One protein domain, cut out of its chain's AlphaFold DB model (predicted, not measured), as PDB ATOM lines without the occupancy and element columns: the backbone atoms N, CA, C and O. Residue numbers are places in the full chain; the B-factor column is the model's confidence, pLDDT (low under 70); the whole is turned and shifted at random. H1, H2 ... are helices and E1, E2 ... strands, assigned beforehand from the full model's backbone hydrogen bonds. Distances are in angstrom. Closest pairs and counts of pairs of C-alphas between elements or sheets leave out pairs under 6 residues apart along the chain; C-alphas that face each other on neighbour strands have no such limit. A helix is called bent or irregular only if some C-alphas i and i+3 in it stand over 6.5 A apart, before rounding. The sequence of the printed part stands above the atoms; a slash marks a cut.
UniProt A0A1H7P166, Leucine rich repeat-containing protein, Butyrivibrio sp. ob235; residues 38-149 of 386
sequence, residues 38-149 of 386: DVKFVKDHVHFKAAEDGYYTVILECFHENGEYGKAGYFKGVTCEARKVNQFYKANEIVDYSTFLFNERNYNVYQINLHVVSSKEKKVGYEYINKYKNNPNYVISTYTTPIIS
ATOM      1  N   ASP A  38      53.763  42.107  11.224       97.19
ATOM      2  CA  ASP A  38      53.712  40.656  11.479       97.19
ATOM      3  C   ASP A  38      52.408  40.169  12.142       97.19
ATOM      4  O   ASP A  38      52.403  39.286  12.995       97.19
ATOM      5  N   VAL A  39      51.278  40.778  11.769       97.25
ATOM      6  CA  VAL A  39      49.960  40.405  12.292       97.25
ATOM      7  C   VAL A  39      49.589  39.022  11.775       97.25
ATOM      8  O   VAL A  39      49.475  38.831  10.564       97.25
ATOM      9  N   LYS A  40      49.382  38.064  12.681       96.12
ATOM     10  CA  LYS A  40      48.990  36.685  12.352       96.12
ATOM     11  C   LYS A  40      48.461  35.930  13.567       96.12
ATOM     12  O   LYS A  40      48.540  36.400  14.702       96.12
ATOM     13  N   PHE A  41      47.972  34.722  13.313       94.62
ATOM     14  CA  PHE A  41      47.813  33.714  14.353       94.62
ATOM     15  C   PHE A  41      49.006  32.764  14.370       94.62
ATOM     16  O   PHE A  41      49.386  32.224  13.329       94.62
ATOM     17  N   VAL A  42      49.553  32.523  15.559       93.88
ATOM     18  CA  VAL A  42      50.485  31.424  15.825       93.88
ATOM     19  C   VAL A  42      49.721  30.416  16.669       93.88
ATOM     20  O   VAL A  42      49.500  30.652  17.851       93.88
ATOM     21  N   LYS A  43      49.274  29.307  16.067       90.81
ATOM     22  CA  LYS A  43      48.341  28.373  16.721       90.81
ATOM     23  C   LYS A  43      47.064  29.104  17.181       90.81
ATOM     24  O   LYS A  43      46.364  29.685  16.353       90.81
ATOM     25  N   ASP A  44      46.745  29.073  18.470       87.31
ATOM     26  CA  ASP A  44      45.617  29.758  19.109       87.31
ATOM     27  C   ASP A  44      45.999  31.127  19.717       87.31
ATOM     28  O   ASP A  44      45.224  31.727  20.468       87.31
ATOM     29  N   HIS A  45      47.192  31.639  19.400       89.88
ATOM     30  CA  HIS A  45      47.681  32.930  19.870       89.88
ATOM     31  C   HIS A  45      47.563  34.014  18.804       89.88
ATOM     32  O   HIS A  45      47.869  33.799  17.630       89.88
ATOM     33  N   VAL A  46      47.180  35.213  19.241       93.12
ATOM     34  CA  VAL A  46      47.349  36.438  18.456       93.12
ATOM     35  C   VAL A  46      48.805  36.859  18.540       93.12
ATOM     36  O   VAL A  46      49.342  36.953  19.640       93.12
ATOM     37  N   HIS A  47      49.397  37.169  17.389       95.81
ATOM     38  CA  HIS A  47      50.760  37.661  17.274       95.81
ATOM     39  C   HIS A  47      50.793  38.941  16.436       95.81
ATOM     40  O   HIS A  47      50.195  38.991  15.358       95.81
ATOM     41  N   PHE A  48      51.483  39.972  16.921       97.69
ATOM     42  CA  PHE A  48      51.892  41.127  16.121       97.69
ATOM     43  C   PHE A  48      53.081  41.850  16.756       97.69
ATOM     44  O   PHE A  48      53.342  41.717  17.952       97.69
ATOM     45  N   LYS A  49      53.768  42.675  15.967       97.62
ATOM     46  CA  LYS A  49      54.809  43.591  16.432       97.62
ATOM     47  C   LYS A  49      54.315  45.035  16.349       97.62
ATOM     48  O   LYS A  49      53.845  45.484  15.301       97.62
ATOM     49  N   ALA A  50      54.430  45.775  17.447       97.00
ATOM     50  CA  ALA A  50      54.151  47.204  17.478       97.00
ATOM     51  C   ALA A  50      55.179  47.957  16.611       97.00
ATOM     52  O   ALA A  50      56.381  47.875  16.852       97.00
ATOM     53  N   ALA A  51      54.732  48.680  15.581       96.12
ATOM     54  CA  ALA A  51      55.632  49.366  14.647       96.12
ATOM     55  C   ALA A  51      56.225  50.662  15.224       96.12
ATOM     56  O   ALA A  51      57.328  51.071  14.864       96.12
ATOM     57  N   GLU A  52      55.497  51.313  16.130       95.06
ATOM     58  CA  GLU A  52      55.969  52.465  16.896       95.06
ATOM     59  C   GLU A  52      55.230  52.588  18.236       95.06
ATOM     60  O   GLU A  52      54.250  51.878  18.485       95.06
ATOM     61  N   ASP A  53      55.699  53.493  19.094       95.81
ATOM     62  CA  ASP A  53      55.038  53.843  20.350       95.81
ATOM     63  C   ASP A  53      53.595  54.305  20.094       95.81
ATOM     64  O   ASP A  53      53.352  55.255  19.345       95.81
ATOM     65  N   GLY A  54      52.628  53.664  20.749       94.12
ATOM     66  CA  GLY A  54      51.227  54.053  20.626       94.12
ATOM     67  C   GLY A  54      50.253  53.040  21.202       94.12
ATOM     68  O   GLY A  54      50.628  52.118  21.924       94.12
ATOM     69  N   TYR A  55      48.976  53.241  20.895       92.81
ATOM     70  CA  TYR A  55      47.866  52.439  21.387       92.81
ATOM     71  C   TYR A  55      47.385  51.471  20.315       92.81
ATOM     72  O   TYR A  55      47.177  51.852  19.165       92.81
ATOM     73  N   TYR A  56      47.154  50.227  20.718       92.50
ATOM     74  CA  TYR A  56      46.718  49.155  19.841       92.50
ATOM     75  C   TYR A  56      45.436  48.525  20.385       92.50
ATOM     76  O   TYR A  56      45.243  48.410  21.596       92.50
ATOM     77  N   THR A  57      44.534  48.144  19.488       90.75
ATOM     78  CA  THR A  57      43.304  47.405  19.793       90.75
ATOM     79  C   THR A  57      43.213  46.201  18.875       90.75
ATOM     80  O   THR A  57      43.308  46.352  17.661       90.75
ATOM     81  N   VAL A  58      42.989  45.017  19.439       90.94
ATOM     82  CA  VAL A  58      42.777  43.797  18.658       90.94
ATOM     83  C   VAL A  58      41.282  43.565  18.480       90.94
ATOM     84  O   VAL A  58      40.516  43.658  19.436       90.94
ATOM     85  N   ILE A  59      40.849  43.261  17.260       88.00
ATOM     86  CA  ILE A  59      39.458  42.919  16.954       88.00
ATOM     87  C   ILE A  59      39.449  41.644  16.131       88.00
ATOM     88  O   ILE A  59      40.092  41.572  15.086       88.00
ATOM     89  N   LEU A  60      38.699  40.653  16.600       88.38
ATOM     90  CA  LEU A  60      38.474  39.410  15.877       88.38
ATOM     91  C   LEU A  60      37.114  39.476  15.195       88.38
ATOM     92  O   LEU A  60      36.088  39.499  15.872       88.38
ATOM     93  N   GLU A  61      37.105  39.516  13.868       87.50
ATOM     94  CA  GLU A  61      35.900  39.433  13.048       87.50
ATOM     95  C   GLU A  61      35.759  37.996  12.519       87.50
ATOM     96  O   GLU A  61      36.573  37.522  11.732       87.50
ATOM     97  N   CYS A  62      34.749  37.269  12.995       85.81
ATOM     98  CA  CYS A  62      34.656  35.818  12.841       85.81
ATOM     99  C   CYS A  62      33.444  35.440  12.009       85.81
ATOM    100  O   CYS A  62      32.327  35.876  12.292       85.81
ATOM    101  N   PHE A  63      33.657  34.584  11.020       83.81
ATOM    102  CA  PHE A  63      32.641  34.162  10.070       83.81
ATOM    103  C   PHE A  63      32.180  32.750  10.407       83.81
ATOM    104  O   PHE A  63      32.989  31.830  10.523       83.81
ATOM    105  N   HIS A  64      30.868  32.581  10.562       79.56
ATOM    106  CA  HIS A  64      30.264  31.355  11.089       79.56
ATOM    107  C   HIS A  64      29.448  30.612  10.039       79.56
ATOM    108  O   HIS A  64      28.740  31.224   9.236       79.56
ATOM    109  N   GLU A  65      29.500  29.282  10.076       72.31
ATOM    110  CA  GLU A  65      28.601  28.434   9.290       72.31
ATOM    111  C   GLU A  65      27.163  28.504   9.835       72.31
ATOM    112  O   GLU A  65      26.930  28.743  11.020       72.31
ATOM    113  N   ASN A  66      26.168  28.275   8.972       54.38
ATOM    114  CA  ASN A  66      24.771  28.198   9.407       54.38
ATOM    115  C   ASN A  66      24.559  26.930  10.260       54.38
ATOM    116  O   ASN A  66      24.548  25.832   9.711       54.38
ATOM    117  N   GLY A  67      24.322  27.070  11.567       45.50
ATOM    118  CA  GLY A  67      23.940  25.941  12.425       45.50
ATOM    119  C   GLY A  67      24.379  26.086  13.883       45.50
ATOM    120  O   GLY A  67      25.515  26.456  14.157       45.50
ATOM    121  N   GLU A  68      23.444  25.778  14.789       42.59
ATOM    122  CA  GLU A  68      23.561  25.700  16.258       42.59
ATOM    123  C   GLU A  68      24.214  26.902  16.967       42.59
ATOM    124  O   GLU A  68      25.386  26.890  17.335       42.59
ATOM    125  N   TYR A  69      23.386  27.915  17.247       45.31
ATOM    126  CA  TYR A  69      23.685  28.994  18.190       45.31
ATOM    127  C   TYR A  69      22.851  28.833  19.468       45.31
ATOM    128  O   TYR A  69      21.646  28.571  19.416       45.31
ATOM    129  N   GLY A  70      23.488  29.021  20.626       36.62
ATOM    130  CA  GLY A  70      22.815  29.105  21.920       36.62
ATOM    131  C   GLY A  70      22.138  30.466  22.091       36.62
ATOM    132  O   GLY A  70      22.811  31.483  22.068       36.62
ATOM    133  N   LYS A  71      20.807  30.479  22.237       33.19
ATOM    134  CA  LYS A  71      19.958  31.587  22.732       33.19
ATOM    135  C   LYS A  71      20.599  32.998  22.779       33.19
ATOM    136  O   LYS A  71      21.050  33.434  23.828       33.19
ATOM    137  N   ALA A  72      20.527  33.733  21.668       31.33
ATOM    138  CA  ALA A  72      20.235  35.176  21.576       31.33
ATOM    139  C   ALA A  72      20.284  35.565  20.087       31.33
ATOM    140  O   ALA A  72      21.289  35.343  19.426       31.33
ATOM    141  N   GLY A  73      19.188  36.078  19.532       36.72
ATOM    142  CA  GLY A  73      18.993  36.266  18.089       36.72
ATOM    143  C   GLY A  73      19.775  37.409  17.438       36.72
ATOM    144  O   GLY A  73      19.160  38.265  16.813       36.72
ATOM    145  N   TYR A  74      21.102  37.413  17.510       39.84
ATOM    146  CA  TYR A  74      21.939  38.367  16.785       39.84
ATOM    147  C   TYR A  74      23.136  37.636  16.169       39.84
ATOM    148  O   TYR A  74      23.675  36.725  16.779       39.84
ATOM    149  N   PHE A  75      23.531  38.046  14.961       44.56
ATOM    150  CA  PHE A  75      24.695  37.569  14.192       44.56
ATOM    151  C   PHE A  75      24.486  36.305  13.345       44.56
ATOM    152  O   PHE A  75      25.141  35.279  13.501       44.56
ATOM    153  N   LYS A  76      23.642  36.426  12.317       37.50
ATOM    154  CA  LYS A  76      23.916  35.702  11.071       37.50
ATOM    155  C   LYS A  76      25.098  36.395  10.382       37.50
ATOM    156  O   LYS A  76      25.009  37.589  10.110       37.50
ATOM    157  N   GLY A  77      26.165  35.658  10.078       54.34
ATOM    158  CA  GLY A  77      27.220  36.089   9.153       54.34
ATOM    159  C   GLY A  77      28.571  36.426   9.786       54.34
ATOM    160  O   GLY A  77      29.567  35.899   9.304       54.34
ATOM    161  N   VAL A  78      28.619  37.264  10.830       52.88
ATOM    162  CA  VAL A  78      29.878  37.799  11.394       52.88
ATOM    163  C   VAL A  78      29.731  38.148  12.886       52.88
ATOM    164  O   VAL A  78      28.772  38.833  13.241       52.88
ATOM    165  N   THR A  79      30.674  37.751  13.748       58.69
ATOM    166  CA  THR A  79      30.810  38.258  15.134       58.69
ATOM    167  C   THR A  79      32.079  39.094  15.280       58.69
ATOM    168  O   THR A  79      33.098  38.757  14.690       58.69
ATOM    169  N   CYS A  80      32.033  40.180  16.055       57.28
ATOM    170  CA  CYS A  80      33.209  40.992  16.380       57.28
ATOM    171  C   CYS A  80      33.499  40.899  17.879       57.28
ATOM    172  O   CYS A  80      32.603  41.135  18.688       57.28
ATOM    173  N   GLU A  81      34.736  40.587  18.252       64.19
ATOM    174  CA  GLU A  81      35.179  40.610  19.647       64.19
ATOM    175  C   GLU A  81      36.401  41.513  19.795       64.19
ATOM    176  O   GLU A  81      37.471  41.224  19.254       64.19
ATOM    177  N   ALA A  82      36.248  42.605  20.547       58.88
ATOM    178  CA  ALA A  82      37.360  43.478  20.894       58.88
ATOM    179  C   ALA A  82      38.175  42.873  22.047       58.88
ATOM    180  O   ALA A  82      37.641  42.487  23.090       58.88
ATOM    181  N   ARG A  83      39.493  42.803  21.868       64.69
ATOM    182  CA  ARG A  83      40.472  42.289  22.830       64.69
ATOM    183  C   ARG A  83      41.595  43.316  22.987       64.69
ATOM    184  O   ARG A  83      41.966  43.985  22.029       64.69
ATOM    185  N   LYS A  84      42.119  43.458  24.212       72.00
ATOM    186  CA  LYS A  84      43.211  44.405  24.543       72.00
ATOM    187  C   LYS A  84      42.953  45.810  23.973       72.00
ATOM    188  O   LYS A  84      43.708  46.323  23.160       72.00
ATOM    189  N   VAL A  85      41.826  46.398  24.365       74.25
ATOM    190  CA  VAL A  85      41.344  47.672  23.824       74.25
ATOM    191  C   VAL A  85      42.222  48.833  24.282       74.25
ATOM    192  O   VAL A  85      42.350  49.064  25.481       74.25
ATOM    193  N   ASN A  86      42.756  49.596  23.323       80.62
ATOM    194  CA  ASN A  86      43.625  50.756  23.546       80.62
ATOM    195  C   ASN A  86      44.757  50.460  24.544       80.62
ATOM    196  O   ASN A  86      44.985  51.222  25.487       80.62
ATOM    197  N   GLN A  87      45.449  49.339  24.348       90.00
ATOM    198  CA  GLN A  87      46.634  49.004  25.127       90.00
ATOM    199  C   GLN A  87      47.848  49.730  24.543       90.00
ATOM    200  O   GLN A  87      48.054  49.708  23.332       90.00
ATOM    201  N   PHE A  88      48.637  50.385  25.395       93.75
ATOM    202  CA  PHE A  88      49.869  51.038  24.960       93.75
ATOM    203  C   PHE A  88      50.997  50.013  24.820       93.75
ATOM    204  O   PHE A  88      51.173  49.193  25.725       93.75
ATOM    205  N   TYR A  89      51.758  50.109  23.732       95.06
ATOM    206  CA  TYR A  89      52.941  49.296  23.449       95.06
ATOM    207  C   TYR A  89      54.081  50.170  22.919       95.06
ATOM    208  O   TYR A  89      53.839  51.210  22.295       95.06
ATOM    209  N   LYS A  90      55.321  49.750  23.177       96.44
ATOM    210  CA  LYS A  90      56.528  50.413  22.666       96.44
ATOM    211  C   LYS A  90      56.881  49.944  21.258       96.44
ATOM    212  O   LYS A  90      56.540  48.837  20.852       96.44
ATOM    213  N   ALA A  91      57.595  50.783  20.514       96.44
ATOM    214  CA  ALA A  91      58.132  50.418  19.208       96.44
ATOM    215  C   ALA A  91      58.938  49.107  19.283       96.44
ATOM    216  O   ALA A  91      59.791  48.941  20.153       96.44
ATOM    217  N   ASN A  92      58.689  48.205  18.334       95.31
ATOM    218  CA  ASN A  92      59.247  46.854  18.224       95.31
ATOM    219  C   ASN A  92      58.842  45.858  19.322       95.31
ATOM    220  O   ASN A  92      59.354  44.739  19.329       95.31
ATOM    221  N   GLU A  93      57.919  46.211  20.218       97.38
ATOM    222  CA  GLU A  93      57.389  45.263  21.194       97.38
ATOM    223  C   GLU A  93      56.586  44.161  20.488       97.38
ATOM    224  O   GLU A  93      55.735  44.438  19.635       97.38
ATOM    225  N   ILE A  94      56.874  42.905  20.834       96.38
ATOM    226  CA  ILE A  94      56.148  41.738  20.331       96.38
ATOM    227  C   ILE A  94      54.987  41.461  21.275       96.38
ATOM    228  O   ILE A  94      55.176  41.242  22.471       96.38
ATOM    229  N   VAL A  95      53.786  41.434  20.715       93.62
ATOM    230  CA  VAL A  95      52.558  41.126  21.432       93.62
ATOM    231  C   VAL A  95      52.112  39.733  21.029       93.62
ATOM    232  O   VAL A  95      51.687  39.512  19.897       93.62
ATOM    233  N   ASP A  96      52.195  38.810  21.983       92.25
ATOM    234  CA  ASP A  96      51.823  37.410  21.812       92.25
ATOM    235  C   ASP A  96      50.964  36.958  22.999       92.25
ATOM    236  O   ASP A  96      51.392  37.036  24.155       92.25
ATOM    237  N   TYR A  97      49.716  36.558  22.741       86.88
ATOM    238  CA  TYR A  97      48.831  36.070  23.798       86.88
ATOM    239  C   TYR A  97      47.756  35.109  23.286       86.88
ATOM    240  O   TYR A  97      47.172  35.303  22.216       86.88
ATOM    241  N   SER A  98      47.436  34.110  24.114       81.12
ATOM    242  CA  SER A  98      46.305  33.211  23.877       81.12
ATOM    243  C   SER A  98      44.989  33.970  23.995       81.12
ATOM    244  O   SER A  98      44.760  34.737  24.938       81.12
ATOM    245  N   THR A  99      44.069  33.701  23.074       73.75
ATOM    246  CA  THR A  99      42.689  34.180  23.170       73.75
ATOM    247  C   THR A  99      41.791  33.123  23.801       73.75
ATOM    248  O   THR A  99      40.696  32.891  23.316       73.75
ATOM    249  N   PHE A 100      42.217  32.474  24.883       66.50
ATOM    250  CA  PHE A 100      41.479  31.413  25.586       66.50
ATOM    251  C   PHE A 100      39.943  31.596  25.633       66.50
ATOM    252  O   PHE A 100      39.196  30.722  25.188       66.50
ATOM    253  N   LEU A 101      39.468  32.761  26.094       62.16
ATOM    254  CA  LEU A 101      38.036  33.077  26.248       62.16
ATOM    255  C   LEU A 101      37.278  33.268  24.923       62.16
ATOM    256  O   LEU A 101      36.052  33.345  24.920       62.16
ATOM    257  N   PHE A 102      37.985  33.374  23.801       67.06
ATOM    258  CA  PHE A 102      37.390  33.451  22.468       67.06
ATOM    259  C   PHE A 102      36.662  32.153  22.107       67.06
ATOM    260  O   PHE A 102      35.636  32.176  21.434       67.06
ATOM    261  N   ASN A 103      37.140  31.004  22.580       64.25
ATOM    262  CA  ASN A 103      36.587  29.720  22.157       64.25
ATOM    263  C   ASN A 103      35.149  29.474  22.656       64.25
ATOM    264  O   ASN A 103      34.410  28.713  22.032       64.25
ATOM    265  N   GLU A 104      34.705  30.162  23.716       66.19
ATOM    266  CA  GLU A 104      33.428  29.927  24.418       66.19
ATOM    267  C   GLU A 104      32.168  30.046  23.570       66.19
ATOM    268  O   GLU A 104      31.101  29.590  23.987       66.19
ATOM    269  N   ARG A 105      32.242  30.725  22.425       68.19
ATOM    270  CA  ARG A 105      31.074  31.023  21.584       68.19
ATOM    271  C   ARG A 105      31.312  30.758  20.098       68.19
ATOM    272  O   ARG A 105      30.401  30.950  19.299       68.19
ATOM    273  N   ASN A 106      32.499  30.277  19.735       73.50
ATOM    274  CA  ASN A 106      33.006  30.280  18.365       73.50
ATOM    275  C   ASN A 106      33.268  28.848  17.851       73.50
ATOM    276  O   ASN A 106      34.390  28.470  17.530       73.50
ATOM    277  N   TYR A 107      32.223  28.009  17.793       77.62
ATOM    278  CA  TYR A 107      32.377  26.573  17.480       77.62
ATOM    279  C   TYR A 107      32.469  26.254  15.987       77.62
ATOM    280  O   TYR A 107      33.128  25.296  15.580       77.62
ATOM    281  N   ASN A 108      31.754  27.036  15.182       80.19
ATOM    282  CA  ASN A 108      31.541  26.795  13.755       80.19
ATOM    283  C   ASN A 108      32.148  27.916  12.907       80.19
ATOM    284  O   ASN A 108      31.654  28.220  11.821       80.19
ATOM    285  N   VAL A 109      33.212  28.540  13.415       84.12
ATOM    286  CA  VAL A 109      33.952  29.570  12.694       84.12
ATOM    287  C   VAL A 109      34.692  28.925  11.530       84.12
ATOM    288  O   VAL A 109      35.474  28.005  11.735       84.12
ATOM    289  N   TYR A 110      34.432  29.378  10.307       87.12
ATOM    290  CA  TYR A 110      35.131  28.902   9.110       87.12
ATOM    291  C   TYR A 110      36.188  29.889   8.609       87.12
ATOM    292  O   TYR A 110      36.986  29.528   7.749       87.12
ATOM    293  N   GLN A 111      36.202  31.123   9.114       90.44
ATOM    294  CA  GLN A 111      37.221  32.119   8.796       90.44
ATOM    295  C   GLN A 111      37.279  33.188   9.888       90.44
ATOM    296  O   GLN A 111      36.249  33.529  10.474       90.44
ATOM    297  N   ILE A 112      38.469  33.731  10.148       90.62
ATOM    298  CA  ILE A 112      38.683  34.837  11.084       90.62
ATOM    299  C   ILE A 112      39.508  35.922  10.397       90.62
ATOM    300  O   ILE A 112      40.557  35.641   9.817       90.62
ATOM    301  N   ASN A 113      39.058  37.167  10.521       91.88
ATOM    302  CA  ASN A 113      39.867  38.350  10.280       91.88
ATOM    303  C   ASN A 113      40.374  38.876  11.630       91.88
ATOM    304  O   ASN A 113      39.602  39.324  12.479       91.88
ATOM    305  N   LEU A 114      41.686  38.816  11.828       93.31
ATOM    306  CA  LEU A 114      42.397  39.447  12.931       93.31
ATOM    307  C   LEU A 114      42.763  40.870  12.518       93.31
ATOM    308  O   LEU A 114      43.630  41.070  11.668       93.31
ATOM    309  N   HIS A 115      42.121  41.854  13.135       93.00
ATOM    310  CA  HIS A 115      42.435  43.262  12.945       93.00
ATOM    311  C   HIS A 115      43.240  43.792  14.127       93.00
ATOM    312  O   HIS A 115      42.843  43.626  15.281       93.00
ATOM    313  N   VAL A 116      44.327  44.500  13.837       94.06
ATOM    314  CA  VAL A 116      45.068  45.299  14.813       94.06
ATOM    315  C   VAL A 116      44.913  46.764  14.433       94.06
ATOM    316  O   VAL A 116      45.393  47.211  13.391       94.06
ATOM    317  N   VAL A 117      44.193  47.504  15.270       93.00
ATOM    318  CA  VAL A 117      43.922  48.931  15.102       93.00
ATOM    319  C   VAL A 117      44.943  49.725  15.901       93.00
ATOM    320  O   VAL A 117      45.043  49.529  17.106       93.00
ATOM    321  N   SER A 118      45.652  50.638  15.248       92.94
ATOM    322  CA  SER A 118      46.749  51.421  15.823       92.94
ATOM    323  C   SER A 118      46.367  52.909  15.881       92.94
ATOM    324  O   SER A 118      45.834  53.440  14.901       92.94
ATOM    325  N   SER A 119      46.624  53.590  17.003       91.56
ATOM    326  CA  SER A 119      46.473  55.047  17.167       91.56
ATOM    327  C   SER A 119      47.551  55.676  18.061       91.56
ATOM    328  O   SER A 119      47.933  55.120  19.088       91.56
ATOM    329  N   LYS A 120      48.006  56.893  17.728       90.06
ATOM    330  CA  LYS A 120      49.016  57.613  18.538       90.06
ATOM    331  C   LYS A 120      48.502  58.056  19.904       90.06
ATOM    332  O   LYS A 120      49.247  58.111  20.876       90.06
ATOM    333  N   GLU A 121      47.220  58.381  19.977       86.50
ATOM    334  CA  GLU A 121      46.563  58.827  21.201       86.50
ATOM    335  C   GLU A 121      45.631  57.741  21.729       86.50
ATOM    336  O   GLU A 121      45.079  56.948  20.960       86.50
ATOM    337  N   LYS A 122      45.409  57.747  23.045       86.06
ATOM    338  CA  LYS A 122      44.400  56.899  23.674       86.06
ATOM    339  C   LYS A 122      43.026  57.365  23.211       86.06
ATOM    340  O   LYS A 122      42.667  58.524  23.428       86.06
ATOM    341  N   LYS A 123      42.248  56.485  22.587       79.25
ATOM    342  CA  LYS A 123      40.901  56.812  22.109       79.25
ATOM    343  C   LYS A 123      39.859  55.873  22.709       79.25
ATOM    344  O   LYS A 123      40.172  54.946  23.450       79.25
ATOM    345  N   VAL A 124      38.590  56.148  22.414       74.44
ATOM    346  CA  VAL A 124      37.485  55.250  22.760       74.44
ATOM    347  C   VAL A 124      37.593  53.999  21.895       74.44
ATOM    348  O   VAL A 124      37.739  54.090  20.677       74.44
ATOM    349  N   GLY A 125      37.535  52.831  22.529       70.25
ATOM    350  CA  GLY A 125      37.448  51.565  21.813       70.25
ATOM    351  C   GLY A 125      36.038  51.305  21.295       70.25
ATOM    352  O   GLY A 125      35.066  51.600  21.985       70.25
ATOM    353  N   TYR A 126      35.925  50.723  20.107       71.25
ATOM    354  CA  TYR A 126      34.673  50.229  19.553       71.25
ATOM    355  C   TYR A 126      34.710  48.704  19.468       71.25
ATOM    356  O   TYR A 126      35.756  48.102  19.245       71.25
ATOM    357  N   GLU A 127      33.545  48.078  19.592       69.69
ATOM    358  CA  GLU A 127      33.414  46.625  19.448       69.69
ATOM    359  C   GLU A 127      33.487  46.169  17.983       69.69
ATOM    360  O   GLU A 127      33.921  45.059  17.700       69.69
ATOM    361  N   TYR A 128      33.087  47.031  17.038       78.69
ATOM    362  CA  TYR A 128      32.941  46.691  15.619       78.69
ATOM    363  C   TYR A 128      33.987  47.390  14.750       78.69
ATOM    364  O   TYR A 128      34.100  48.622  14.770       78.69
ATOM    365  N   ILE A 129      34.667  46.625  13.891       82.81
ATOM    366  CA  ILE A 129      35.744  47.130  13.023       82.81
ATOM    367  C   ILE A 129      35.298  48.277  12.095       82.81
ATOM    368  O   ILE A 129      36.062  49.205  11.831       82.81
ATOM    369  N   ASN A 130      34.036  48.287  11.653       83.38
ATOM    370  CA  ASN A 130      33.512  49.321  10.749       83.38
ATOM    371  C   ASN A 130      33.543  50.737  11.345       83.38
ATOM    372  O   ASN A 130      33.618  51.708  10.597       83.38
ATOM    373  N   LYS A 131      33.518  50.878  12.678       82.69
ATOM    374  CA  LYS A 131      33.647  52.191  13.335       82.69
ATOM    375  C   LYS A 131      35.056  52.770  13.211       82.69
ATOM    376  O   LYS A 131      35.201  53.988  13.173       82.69
ATOM    377  N   TYR A 132      36.065  51.910  13.097       83.94
ATOM    378  CA  TYR A 132      37.456  52.316  12.918       83.94
ATOM    379  C   TYR A 132      37.790  52.618  11.457       83.94
ATOM    380  O   TYR A 132      38.450  53.616  11.191       83.94
ATOM    381  N   LYS A 133      37.273  51.821  10.507       84.25
ATOM    382  CA  LYS A 133      37.531  51.980   9.057       84.25
ATOM    383  C   LYS A 133      37.203  53.378   8.515       84.25
ATOM    384  O   LYS A 133      37.839  53.828   7.572       84.25
ATOM    385  N   ASN A 134      36.231  54.065   9.117       79.81
ATOM    386  CA  ASN A 134      35.762  55.375   8.657       79.81
ATOM    387  C   ASN A 134      36.455  56.565   9.346       79.81
ATOM    388  O   ASN A 134      36.050  57.704   9.123       79.81
ATOM    389  N   ASN A 135      37.444  56.333  10.218       82.94
ATOM    390  CA  ASN A 135      38.088  57.394  10.990       82.94
ATOM    391  C   ASN A 135      39.602  57.446  10.693       82.94
ATOM    392  O   ASN A 135      40.311  56.492  11.011       82.94
ATOM    393  N   PRO A 136      40.113  58.565  10.140       83.06
ATOM    394  CA  PRO A 136      41.498  58.680   9.675       83.06
ATOM    395  C   PRO A 136      42.546  58.669  10.800       83.06
ATOM    396  O   PRO A 136      43.738  58.598  10.521       83.06
ATOM    397  N   ASN A 137      42.131  58.734  12.069       84.81
ATOM    398  CA  ASN A 137      43.043  58.663  13.215       84.81
ATOM    399  C   ASN A 137      43.506  57.237  13.544       84.81
ATOM    400  O   ASN A 137      44.339  57.064  14.436       84.81
ATOM    401  N   TYR A 138      42.946  56.231  12.872       88.75
ATOM    402  CA  TYR A 138      43.286  54.833  13.079       88.75
ATOM    403  C   TYR A 138      43.928  54.239  11.837       88.75
ATOM    404  O   TYR A 138      43.503  54.504  10.713       88.75
ATOM    405  N   VAL A 139      44.905  53.368  12.058       92.31
ATOM    406  CA  VAL A 139      45.511  52.550  11.006       92.31
ATOM    407  C   VAL A 139      45.268  51.082  11.330       92.31
ATOM    408  O   VAL A 139      45.465  50.657  12.467       92.31
ATOM    409  N   ILE A 140      44.785  50.313  10.353       93.19
ATOM    410  CA  ILE A 140      44.339  48.931  10.558       93.19
ATOM    411  C   ILE A 140      45.249  47.974   9.782       93.19
ATOM    412  O   ILE A 140      45.272  48.011   8.554       93.19
ATOM    413  N   SER A 141      45.915  47.065  10.492       95.69
ATOM    414  CA  SER A 141      46.540  45.874   9.906       95.69
ATOM    415  C   SER A 141      45.586  44.694  10.019       95.69
ATOM    416  O   SER A 141      44.944  44.528  11.056       95.69
ATOM    417  N   THR A 142      45.466  43.881   8.968       96.12
ATOM    418  CA  THR A 142      44.566  42.718   8.971       96.12
ATOM    419  C   THR A 142      45.278  41.454   8.523       96.12
ATOM    420  O   THR A 142      45.938  41.453   7.488       96.12
ATOM    421  N   TYR A 143      45.068  40.375   9.272       96.19
ATOM    422  CA  TYR A 143      45.361  39.011   8.856       96.19
ATOM    423  C   TYR A 143      44.063  38.227   8.702       96.19
ATOM    424  O   TYR A 143      43.226  38.234   9.601       96.19
ATOM    425  N   THR A 144      43.909  37.528   7.584       95.62
ATOM    426  CA  THR A 144      42.752  36.668   7.328       95.62
ATOM    427  C   THR A 144      43.211  35.221   7.311       95.62
ATOM    428  O   THR A 144      44.102  34.863   6.539       95.62
ATOM    429  N   THR A 145      42.595  34.382   8.142       94.00
ATOM    430  CA  THR A 145      42.888  32.946   8.142       94.00
ATOM    431  C   THR A 145      42.498  32.320   6.798       94.00
ATOM    432  O   THR A 145      41.553  32.782   6.136       94.00
ATOM    433  N   PRO A 146      43.135  31.200   6.413       93.75
ATOM    434  CA  PRO A 146      42.568  30.307   5.411       93.75
ATOM    435  C   PRO A 146      41.133  29.897   5.776       93.75
ATOM    436  O   PRO A 146      40.712  30.007   6.931       93.75
ATOM    437  N   ILE A 147      40.384  29.387   4.793       91.25
ATOM    438  CA  ILE A 147      39.087  28.764   5.073       91.25
ATOM    439  C   ILE A 147      39.322  27.505   5.909       91.25
ATOM    440  O   ILE A 147      39.900  26.518   5.451       91.25
ATOM    441  N   ILE A 148      38.844  27.552   7.144       89.31
ATOM    442  CA  ILE A 148      38.965  26.499   8.138       89.31
ATOM    443  C   ILE A 148      37.855  25.485   7.867       89.31
ATOM    444  O   ILE A 148      36.669  25.812   7.920       89.31
ATOM    445  N   SER A 149      38.218  24.237   7.584       86.38
ATOM    446  CA  SER A 149      37.253  23.154   7.333       86.38
ATOM    447  C   SER A 149      37.432  21.952   8.258       86.38
ATOM    448  O   SER A 149      36.462  21.241   8.523       86.38
TER     449      SER A 149
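Overview. This is residues 38 to 149 of the 386 residues of the protein "Leucine rich repeat-containing protein" of Butyrivibrio sp. ob235 (UniProt A0A1H7P166). This is a sandwich in which a small sheet, E1 E2 E5, covers part of a larger, twisted sheet, E4 E3 E6 E7, the strands crossed at 38 degrees. Two short helices, H1 and H2, only graze the larger sheet, and the loop of residues 65 to 77 lies toward one end of the long axis. The printed part has 112 residues, with two named helices and seven named strands in the order E1 E2 E3 E4 E5 H1 E6 H2 E7; the class is mostly strand, with 55 of the 66 residues in named elements held by strands, and both sheets are antiparallel. It is compact, with a radius of gyration of the C-alphas of 14.3 A and spans of 42 by 28 by 21 A.

Arrangement. E1, residues 38 to 42, and E2, residues 45 to 49, form a hairpin, with N 40 and O 47 within hydrogen-bond range at 2.9 A. E3, residues 54 to 64, and E4, residues 78 to 89, form another, with N 60 and O 81 at 3.0 A; E4 bends by 52 degrees at residue 86. E5, residues 94 to 98, is antiparallel to E2, with N 48 and O 95 at 3.0 A. H1, residues 100 to 105, only grazes the larger sheet and is irregular, only just: C-alphas 102 and 105 are 6.8 A apart. E6, residues 109 to 119, is antiparallel to E3, with N 59 and O 115 at 2.8 A. H2, residues 129 to 133, also grazes that sheet; its closest C-alpha pair with E3 is Ile 129 and Ile 59, 6.9 A. E7, residues 139 to 144, is antiparallel to E6, with N 116 and O 141 at 2.8 A. The closest C-alphas of E1 and E7 are Lys 40 and Tyr 143, 5.5 A. Every O i to N i+4 pair is within hydrogen-bond range in H2; H1 has 0 of 2, and 1 of 3 O i to N i+3 pairs.

Along the chain. E1 begins at C-alpha 38 (53.712, 40.656, 11.479). E3 measures 32.3 A, E4 28.5 A and E6 28.7 A. E7 ends at C-alpha 144 (42.752, 36.668, 7.328).

Size, cuts and confidence. The two C-alphas farthest apart are Lys 71 and Ala 91, 42.7 A. The printed part has no cut, and the link E3 to E4 is long. The pLDDT is under 70 at residues 66 to 83, 100 to 105 and 127.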